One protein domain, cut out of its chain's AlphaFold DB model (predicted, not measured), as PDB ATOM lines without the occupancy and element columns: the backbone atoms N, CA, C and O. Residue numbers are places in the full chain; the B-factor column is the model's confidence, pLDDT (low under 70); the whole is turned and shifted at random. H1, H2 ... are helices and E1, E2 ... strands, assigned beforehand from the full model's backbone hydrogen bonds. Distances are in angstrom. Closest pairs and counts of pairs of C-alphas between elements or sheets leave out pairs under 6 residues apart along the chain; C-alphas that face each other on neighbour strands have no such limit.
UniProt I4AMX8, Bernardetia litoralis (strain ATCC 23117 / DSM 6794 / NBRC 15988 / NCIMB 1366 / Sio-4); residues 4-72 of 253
ATOM      1  N   HIS A   4     -23.906   5.297 -30.914       94.25
ATOM      2  CA  HIS A   4     -25.263   4.999 -31.350       94.25
ATOM      3  C   HIS A   4     -26.240   5.627 -30.378       94.25
ATOM      4  O   HIS A   4     -26.082   5.473 -29.171       94.25
ATOM      5  N   GLN A   5     -27.255   6.311 -30.894       95.88
ATOM      6  CA  GLN A   5     -28.382   6.737 -30.079       95.88
ATOM      7  C   GLN A   5     -29.480   5.677 -30.167       95.88
ATOM      8  O   GLN A   5     -29.880   5.284 -31.269       95.88
ATOM      9  N   LEU A   6     -29.935   5.181 -29.017       92.44
ATOM     10  CA  LEU A   6     -30.982   4.167 -28.969       92.44
ATOM     11  C   LEU A   6     -32.324   4.769 -29.386       92.44
ATOM     12  O   LEU A   6     -32.784   5.763 -28.832       92.44
ATOM     13  N   ASP A   7     -32.943   4.134 -30.376       92.62
ATOM     14  CA  ASP A   7     -34.155   4.581 -31.049       92.62
ATOM     15  C   ASP A   7     -35.113   3.387 -31.029       92.62
ATOM     16  O   ASP A   7     -34.712   2.293 -31.451       92.62
ATOM     17  N   PRO A   8     -36.343   3.556 -30.523       89.44
ATOM     18  CA  PRO A   8     -37.270   2.449 -30.347       89.44
ATOM     19  C   PRO A   8     -37.667   1.798 -31.676       89.44
ATOM     20  O   PRO A   8     -37.918   0.600 -31.697       89.44
ATOM     21  N   GLN A   9     -37.669   2.544 -32.788       87.50
ATOM     22  CA  GLN A   9     -38.061   2.032 -34.104       87.50
ATOM     23  C   GLN A   9     -36.931   1.260 -34.792       87.50
ATOM     24  O   GLN A   9     -37.180   0.309 -35.526       87.50
ATOM     25  N   LYS A  10     -35.675   1.668 -34.577       87.50
ATOM     26  CA  LYS A  10     -34.507   1.061 -35.248       87.50
ATOM     27  C   LYS A  10     -33.845  -0.041 -34.430       87.50
ATOM     28  O   LYS A  10     -33.175  -0.907 -34.992       87.50
ATOM     29  N   HIS A  11     -33.991   0.016 -33.109       90.44
ATOM     30  CA  HIS A  11     -33.223  -0.787 -32.160       90.44
ATOM     31  C   HIS A  11     -34.116  -1.601 -31.212       90.44
ATOM     32  O   HIS A  11     -33.675  -1.953 -30.118       90.44
ATOM     33  N   GLU A  12     -35.340  -1.940 -31.627       86.69
ATOM     34  CA  GLU A  12     -36.309  -2.700 -30.825       86.69
ATOM     35  C   GLU A  12     -35.690  -3.974 -30.233       86.69
ATOM     36  O   GLU A  12     -35.623  -4.114 -29.015       86.69
ATOM     37  N   THR A  13     -35.110  -4.841 -31.072       85.81
ATOM     38  CA  THR A  13     -34.491  -6.108 -30.640       85.81
ATOM     39  C   THR A  13     -33.362  -5.916 -29.626       85.81
ATOM     40  O   THR A  13     -33.123  -6.786 -28.789       85.81
ATOM     41  N   PHE A  14     -32.642  -4.794 -29.695       88.38
ATOM     42  CA  PHE A  14     -31.593  -4.469 -28.731       88.38
ATOM     43  C   PHE A  14     -32.194  -4.034 -27.391       88.38
ATOM     44  O   PHE A  14     -31.745  -4.494 -26.341       88.38
ATOM     45  N   LEU A  15     -33.227  -3.190 -27.424       86.94
ATOM     46  CA  LEU A  15     -33.925  -2.700 -26.234       86.94
ATOM     47  C   LEU A  15     -34.651  -3.835 -25.496       86.94
ATOM     48  O   LEU A  15     -34.610  -3.882 -24.268       86.94
ATOM     49  N   THR A  16     -35.223  -4.808 -26.216       86.00
ATOM     50  CA  THR A  16     -35.864  -5.987 -25.603       86.00
ATOM     51  C   THR A  16     -34.880  -6.847 -24.803       86.00
ATOM     52  O   THR A  16     -35.286  -7.564 -23.893       86.00
ATOM     53  N   GLN A  17     -33.578  -6.779 -25.105       83.25
ATOM     54  CA  GLN A  17     -32.554  -7.520 -24.361       83.25
ATOM     55  C   GLN A  17     -32.244  -6.905 -22.988       83.25
ATOM     56  O   GLN A  17     -31.474  -7.516 -22.247       83.25
ATOM     57  N   ALA A  18     -32.795  -5.724 -22.662       84.69
ATOM     58  CA  ALA A  18     -32.610  -5.025 -21.385       84.69
ATOM     59  C   ALA A  18     -31.143  -5.035 -20.919       84.69
ATOM     60  O   ALA A  18     -30.810  -5.451 -19.806       84.69
ATOM     61  N   ARG A  19     -30.237  -4.662 -21.831       85.31
ATOM     62  CA  ARG A  19     -28.799  -4.729 -21.572       85.31
ATOM     63  C   ARG A  19     -28.404  -3.750 -20.480       85.31
ATOM     64  O   ARG A  19     -28.961  -2.667 -20.386       85.31
ATOM     65  N   ILE A  20     -27.396  -4.138 -19.713       83.81
ATOM     66  CA  ILE A  20     -26.873  -3.367 -18.591       83.81
ATOM     67  C   ILE A  20     -25.475  -2.871 -18.951       83.81
ATOM     68  O   ILE A  20     -24.671  -3.655 -19.470       83.81
ATOM     69  N   ASP A  21     -25.184  -1.606 -18.658       86.38
ATOM     70  CA  ASP A  21     -23.822  -1.084 -18.701       86.38
ATOM     71  C   ASP A  21     -22.973  -1.792 -17.627       86.38
ATOM     72  O   ASP A  21     -23.274  -1.699 -16.433       86.38
ATOM     73  N   PRO A  22     -21.893  -2.502 -17.999       81.25
ATOM     74  CA  PRO A  22     -21.052  -3.205 -17.035       81.25
ATOM     75  C   PRO A  22     -20.340  -2.312 -16.007       81.25
ATOM     76  O   PRO A  22     -19.823  -2.850 -15.025       81.25
ATOM     77  N   ILE A  23     -20.249  -1.001 -16.249       80.31
ATOM     78  CA  ILE A  23     -19.571  -0.036 -15.377       80.31
ATOM     79  C   ILE A  23     -20.543   0.573 -14.371       80.31
ATOM     80  O   ILE A  23     -20.279   0.496 -13.171       80.31
ATOM     81  N   THR A  24     -21.655   1.150 -14.834       81.69
ATOM     82  CA  THR A  24     -22.622   1.813 -13.942       81.69
ATOM     83  C   THR A  24     -23.606   0.830 -13.315       81.69
ATOM     84  O   THR A  24     -24.060   1.041 -12.194       81.69
ATOM     85  N   GLY A  25     -23.892  -0.285 -13.992       81.56
ATOM     86  CA  GLY A  25     -24.953  -1.207 -13.597       81.56
ATOM     87  C   GLY A  25     -26.350  -0.752 -14.024       81.56
ATOM     88  O   GLY A  25     -27.318  -1.438 -13.694       81.56
ATOM     89  N   ASP A  26     -26.454   0.345 -14.779       81.50
ATOM     90  CA  ASP A  26     -27.725   0.863 -15.282       81.50
ATOM     91  C   ASP A  26     -28.180   0.111 -16.533       81.50
ATOM     92  O   ASP A  26     -27.378  -0.331 -17.362       81.50
ATOM     93  N   THR A  27     -29.493  -0.036 -16.678       87.31
ATOM     94  CA  THR A  27     -30.097  -0.583 -17.893       87.31
ATOM     95  C   THR A  27     -30.043   0.461 -19.003       87.31
ATOM     96  O   THR A  27     -30.457   1.596 -18.800       87.31
ATOM     97  N   LEU A  28     -29.600   0.058 -20.191       90.19
ATOM     98  CA  LEU A  28     -29.581   0.897 -21.385       90.19
ATOM     99  C   LEU A  28     -31.011   1.077 -21.911       90.19
ATOM    100  O   LEU A  28     -31.665   0.096 -22.286       90.19
ATOM    101  N   VAL A  29     -31.485   2.320 -21.956       92.38
ATOM    102  CA  VAL A  29     -32.858   2.687 -22.319       92.38
ATOM    103  C   VAL A  29     -32.916   3.541 -23.588       92.38
ATOM    104  O   VAL A  29     -31.915   3.930 -24.187       92.38
ATOM    105  N   VAL A  30     -34.136   3.800 -24.055       94.69
ATOM    106  CA  VAL A  30     -34.390   4.641 -25.229       94.69
ATOM    107  C   VAL A  30     -33.806   6.042 -25.029       94.69
ATOM    108  O   VAL A  30     -34.006   6.656 -23.987       94.69
ATOM    109  N   GLY A  31     -33.139   6.568 -26.058       93.44
ATOM    110  CA  GLY A  31     -32.522   7.894 -26.043       93.44
ATOM    111  C   GLY A  31     -31.061   7.903 -25.601       93.44
ATOM    112  O   GLY A  31     -30.357   8.869 -25.908       93.44
ATOM    113  N   ASP A  32     -30.577   6.828 -24.976       94.12
ATOM    114  CA  ASP A  32     -29.196   6.752 -24.510       94.12
ATOM    115  C   ASP A  32     -28.196   6.737 -25.661       94.12
ATOM    116  O   ASP A  32     -28.409   6.133 -26.720       94.12
ATOM    117  N   LYS A  33     -27.051   7.375 -25.413       96.38
ATOM    118  CA  LYS A  33     -25.868   7.293 -26.267       96.38
ATOM    119  C   LYS A  33     -25.011   6.134 -25.798       96.38
ATOM    120  O   LYS A  33     -24.465   6.167 -24.696       96.38
ATOM    121  N   ILE A  34     -24.874   5.129 -26.648       95.31
ATOM    122  CA  ILE A  34     -24.140   3.912 -26.328       95.31
ATOM    123  C   ILE A  34     -23.004   3.653 -27.310       95.31
ATOM    124  O   ILE A  34     -23.014   4.087 -28.465       95.31
ATOM    125  N   VAL A  35     -22.030   2.885 -26.847       95.00
ATOM    126  CA  VAL A  35     -20.899   2.388 -27.618       95.00
ATOM    127  C   VAL A  35     -20.836   0.875 -27.452       95.00
ATOM    128  O   VAL A  35     -20.973   0.347 -26.351       95.00
ATOM    129  N   LEU A  36     -20.623   0.161 -28.557       93.50
ATOM    130  CA  LEU A  36     -20.462  -1.290 -28.548       93.50
ATOM    131  C   LEU A  36     -19.011  -1.668 -28.822       93.50
ATOM    132  O   LEU A  36     -18.452  -1.274 -29.846       93.50
ATOM    133  N   CYS A  37     -18.425  -2.487 -27.954       91.31
ATOM    134  CA  CYS A  37     -17.088  -3.039 -28.171       91.31
ATOM    135  C   CYS A  37     -17.072  -3.958 -29.405       91.31
ATOM    136  O   CYS A  37     -17.903  -4.860 -29.517       91.31
ATOM    137  N   ALA A  38     -16.109  -3.777 -30.314       90.69
ATOM    138  CA  ALA A  38     -16.008  -4.595 -31.526       90.69
ATOM    139  C   ALA A  38     -15.689  -6.076 -31.249       90.69
ATOM    140  O   ALA A  38     -16.122  -6.949 -31.997       90.69
ATOM    141  N   GLU A  39     -14.947  -6.361 -30.178       88.31
ATOM    142  CA  GLU A  39     -14.509  -7.718 -29.845       88.31
ATOM    143  C   GLU A  39     -15.577  -8.491 -29.072       88.31
ATOM    144  O   GLU A  39     -16.031  -9.551 -29.499       88.31
ATOM    145  N   CYS A  40     -15.999  -7.949 -27.928       84.75
ATOM    146  CA  CYS A  40     -16.914  -8.643 -27.032       84.75
ATOM    147  C   CYS A  40     -18.374  -8.252 -27.228       84.75
ATOM    148  O   CYS A  40     -19.207  -8.843 -26.564       84.75
ATOM    149  N   LYS A  41     -18.710  -7.272 -28.081       88.62
ATOM    150  CA  LYS A  41     -20.089  -6.812 -28.358       88.62
ATOM    151  C   LYS A  41     -20.883  -6.347 -27.124       88.62
ATOM    152  O   LYS A  41     -22.103  -6.175 -27.212       88.62
ATOM    153  N   SER A  42     -20.208  -6.137 -25.991       87.50
ATOM    154  CA  SER A  42     -20.771  -5.490 -24.807       87.50
ATOM    155  C   SER A  42     -21.090  -4.033 -25.121       87.50
ATOM    156  O   SER A  42     -20.357  -3.386 -25.874       87.50
ATOM    157  N   ALA A  43     -22.202  -3.556 -24.569       91.06
ATOM    158  CA  ALA A  43     -22.678  -2.195 -24.741       91.06
ATOM    159  C   ALA A  43     -22.391  -1.389 -23.474       91.06
ATOM    160  O   ALA A  43     -22.563  -1.897 -22.370       91.06
ATOM    161  N   PHE A  44     -21.943  -0.157 -23.666       93.12
ATOM    162  CA  PHE A  44     -21.584   0.795 -22.621       93.12
ATOM    163  C   PHE A  44     -22.269   2.118 -22.939       93.12
ATOM    164  O   PHE A  44     -22.433   2.433 -24.121       93.12
ATOM    165  N   HIS A  45     -22.601   2.924 -21.938       94.69
ATOM    166  CA  HIS A  45     -22.857   4.339 -22.181       94.69
ATOM    167  C   HIS A  45     -21.613   4.994 -22.800       94.69
ATOM    168  O   HIS A  45     -20.477   4.568 -22.559       94.69
ATOM    169  N   SER A  46     -21.811   6.038 -23.609       93.56
ATOM    170  CA  SER A  46     -20.699   6.811 -24.179       93.56
ATOM    171  C   SER A  46     -19.739   7.304 -23.101       93.56
ATOM    172  O   SER A  46     -18.525   7.278 -23.294       93.56
ATOM    173  N   ASP A  47     -20.292   7.683 -21.954       91.88
ATOM    174  CA  ASP A  47     -19.546   8.264 -20.846       91.88
ATOM    175  C   ASP A  47     -18.761   7.176 -20.107       91.88
ATOM    176  O   ASP A  47     -17.583   7.361 -19.815       91.88
ATOM    177  N   SER A  48     -19.346   5.986 -19.930       89.38
ATOM    178  CA  SER A  48     -18.650   4.799 -19.417       89.38
ATOM    179  C   SER A  48     -17.508   4.350 -20.330       89.38
ATOM    180  O   SER A  48     -16.451   3.930 -19.860       89.38
ATOM    181  N   TRP A  49     -17.682   4.446 -21.650       91.38
ATOM    182  CA  TRP A  49     -16.613   4.144 -22.604       91.38
ATOM    183  C   TRP A  49     -15.471   5.163 -22.528       91.38
ATOM    184  O   TRP A  49     -14.297   4.781 -22.525       91.38
ATOM    185  N   ALA A  50     -15.807   6.452 -22.419       89.31
ATOM    186  CA  ALA A  50     -14.829   7.514 -22.205       89.31
ATOM    187  C   ALA A  50     -14.089   7.334 -20.868       89.31
ATOM    188  O   ALA A  50     -12.866   7.466 -20.828       89.31
ATOM    189  N   TYR A  51     -14.803   6.933 -19.811       83.44
ATOM    190  CA  TYR A  51     -14.246   6.602 -18.495       83.44
ATOM    191  C   TYR A  51     -13.223   5.458 -18.558       83.44
ATOM    192  O   TYR A  51     -12.203   5.486 -17.875       83.44
ATOM    193  N   LEU A  52     -13.422   4.483 -19.449       81.88
ATOM    194  CA  LEU A  52     -12.455   3.412 -19.716       81.88
ATOM    195  C   LEU A  52     -11.259   3.847 -20.588       81.88
ATOM    196  O   LEU A  52     -10.505   3.000 -21.070       81.88
ATOM    197  N   GLY A  53     -11.080   5.146 -20.846       88.38
ATOM    198  CA  GLY A  53     -10.025   5.649 -21.727       88.38
ATOM    199  C   GLY A  53     -10.249   5.282 -23.196       88.38
ATOM    200  O   GLY A  53      -9.291   5.135 -23.952       88.38
ATOM    201  N   ASN A  54     -11.509   5.106 -23.607       90.88
ATOM    202  CA  ASN A  54     -11.906   4.663 -24.944       90.88
ATOM    203  C   ASN A  54     -11.343   3.287 -25.354       90.88
ATOM    204  O   ASN A  54     -11.166   3.018 -26.548       90.88
ATOM    205  N   GLN A  55     -11.059   2.416 -24.381       90.44
ATOM    206  CA  GLN A  55     -10.475   1.100 -24.616       90.44
ATOM    207  C   GLN A  55     -11.196   0.010 -23.814       90.44
ATOM    208  O   GLN A  55     -11.457   0.138 -22.622       90.44
ATOM    209  N   HIS A  56     -11.471  -1.122 -24.455       88.00
ATOM    210  CA  HIS A  56     -11.987  -2.319 -23.792       88.00
ATOM    211  C   HIS A  56     -11.542  -3.566 -24.550       88.00
ATOM    212  O   HIS A  56     -11.456  -3.533 -25.774       88.00
ATOM    213  N   CYS A  57     -11.268  -4.665 -23.842       86.06
ATOM    214  CA  CYS A  57     -10.632  -5.863 -24.410       86.06
ATOM    215  C   CYS A  57      -9.319  -5.559 -25.158       86.06
ATOM    216  O   CYS A  57      -9.094  -6.043 -26.254       86.06
ATOM    217  N   ASN A  58      -8.441  -4.726 -24.588       88.31
ATOM    218  CA  ASN A  58      -7.164  -4.352 -25.216       88.31
ATOM    219  C   ASN A  58      -7.298  -3.692 -26.605       88.31
ATOM    220  O   ASN A  58      -6.321  -3.616 -27.344       88.31
ATOM    221  N   GLN A  59      -8.471  -3.161 -26.956       88.00
ATOM    222  CA  GLN A  59      -8.718  -2.534 -28.253       88.00
ATOM    223  C   GLN A  59      -9.613  -1.291 -28.124       88.00
ATOM    224  O   GLN A  59     -10.365  -1.154 -27.161       88.00
ATOM    225  N   THR A  60      -9.526  -0.375 -29.090       91.62
ATOM    226  CA  THR A  60     -10.257   0.911 -29.105       91.62
ATOM    227  C   THR A  60     -11.371   0.965 -30.155       91.62
ATOM    228  O   THR A  60     -12.066   1.973 -30.300       91.62
ATOM    229  N   ARG A  61     -11.551  -0.112 -30.930       94.19
ATOM    230  CA  ARG A  61     -12.549  -0.191 -31.998       94.19
ATOM    231  C   ARG A  61     -13.939  -0.436 -31.415       94.19
ATOM    232  O   ARG A  61     -14.154  -1.194 -30.464       94.19
ATOM    233  N   THR A  62     -14.906   0.196 -32.057       95.50
ATOM    234  CA  THR A  62     -16.320   0.155 -31.694       95.50
ATOM    235  C   THR A  62     -17.123  -0.309 -32.901       95.50
ATOM    236  O   THR A  62     -16.741   0.009 -34.030       95.50
ATOM    237  N   LEU A  63     -18.227  -1.029 -32.705       93.19
ATOM    238  CA  LEU A  63     -19.052  -1.471 -33.833       93.19
ATOM    239  C   LEU A  63     -19.687  -0.269 -34.558       93.19
ATOM    240  O   LEU A  63     -20.248   0.605 -33.894       93.19
ATOM    241  N   PRO A  64     -19.640  -0.225 -35.902       92.69
ATOM    242  CA  PRO A  64     -20.211   0.867 -36.690       92.69
ATOM    243  C   PRO A  64     -21.738   0.802 -36.810       92.69
ATOM    244  O   PRO A  64     -22.340   1.774 -37.246       92.69
ATOM    245  N   ALA A  65     -22.364  -0.313 -36.424       90.44
ATOM    246  CA  ALA A  65     -23.813  -0.495 -36.405       90.44
ATOM    247  C   ALA A  65     -24.222  -1.429 -35.256       90.44
ATOM    248  O   ALA A  65     -23.454  -2.319 -34.870       90.44
ATOM    249  N   ILE A  66     -25.437  -1.244 -34.729       89.00
ATOM    250  CA  ILE A  66     -26.025  -2.158 -33.746       89.00
ATOM    251  C   ILE A  66     -26.453  -3.446 -34.473       89.00
ATOM    252  O   ILE A  66     -27.246  -3.372 -35.413       89.00
ATOM    253  N   PRO A  67     -25.949  -4.632 -34.084       82.50
ATOM    254  CA  PRO A  67     -26.327  -5.875 -34.744       82.50
ATOM    255  C   PRO A  67     -27.801  -6.206 -34.475       82.50
ATOM    256  O   PRO A  67     -28.217  -6.256 -33.320       82.50
ATOM    257  N   GLN A  68     -28.563  -6.495 -35.532       72.06
ATOM    258  CA  GLN A  68     -29.987  -6.855 -35.442       72.06
ATOM    259  C   GLN A  68     -30.240  -8.343 -35.130       72.06
ATOM    260  O   GLN A  68     -31.376  -8.747 -34.911       72.06
ATOM    261  N   SER A  69     -29.201  -9.185 -35.101       63.22
ATOM    262  CA  SER A  69     -29.371 -10.625 -34.884       63.22
ATOM    263  C   SER A  69     -29.726 -10.958 -33.430       63.22
ATOM    264  O   SER A  69     -29.003 -10.579 -32.503       63.22
ATOM    265  N   THR A  70     -30.761 -11.779 -33.259       54.03
ATOM    266  CA  THR A  70     -31.320 -12.294 -31.994       54.03
ATOM    267  C   THR A  70     -30.342 -13.123 -31.150       54.03
ATOM    268  O   THR A  70     -30.582 -13.327 -29.965       54.03
ATOM    269  N   SER A  71     -29.220 -13.579 -31.718       51.00
ATOM    270  CA  SER A  71     -28.214 -14.416 -31.050       51.00
ATOM    271  C   SER A  71     -26.883 -13.687 -30.838       51.00
ATOM    272  O   SER A  71     -25.800 -14.170 -31.178       51.00
ATOM    273  N   LEU A  72     -26.919 -12.505 -30.226       55.09
ATOM    274  CA  LEU A  72     -25.712 -11.982 -29.583       55.09
ATOM    275  C   LEU A  72     -25.481 -12.836 -28.334       55.09
ATOM    276  O   LEU A  72     -26.076 -12.588 -27.292       55.09
TER     277      LEU A  72
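What this domain is: This is residues 4 to 72 of the 253 residues of a protein of Bernardetia litoralis (strain ATCC 23117 / DSM 6794 / NBRC 15988 / NCIMB 1366 / Sio-4) (UniProt I4AMX8). Little of this domain is regular structure: a small two-strand hairpin, E1 and E2, sits near the middle among long loops, with the short helix H2 directly after E2 and H1 off towards one end. Of 69 printed residues, 17 are in named elements, in the order H1, E1, E2, H2, mixed helices and strands; the sheet, E1 - E2, is antiparallel. The whole is compact, radius of gyration of the C-alphas 11.2 A, spanning 31 by 21 by 16 A.

Where its parts are: E1 is residues 33 to 36, 10.4 A long, and E2 is residues 43 to 45, 7.0 A. H2, residues 46 to 51, 8.6 A, ends at C-alpha 51 (-14.246, 6.602, -18.495). H1, residues 12 to 15, 5.2 A, begins at C-alpha 12 (-36.309, -2.700, -30.825).

How they stand to each other: E1 and E2 form an antiparallel hairpin at 147 degrees; N 35 and O 44 are 2.8 A apart, within hydrogen-bond range. Residues 4 to 5 pair antiparallel with residues 33 to 34 of E1. The closest C-alphas of E1 and H2, Ile 34 and Ser 46, are 5.0 A apart. H1 is apart from E2 and H2. In H2 every O i to N i+4 pair is within range; H1 is too short for one, and its one O i to N i+3 pair is within range.

The domain as a whole: The farthest C-alphas, Gln 9 and Asn 58, are 32.8 A apart. The printed part has no cut; the H1 to E1 link is long, 17 residues. Residues 69 to 72 have pLDDT under 70.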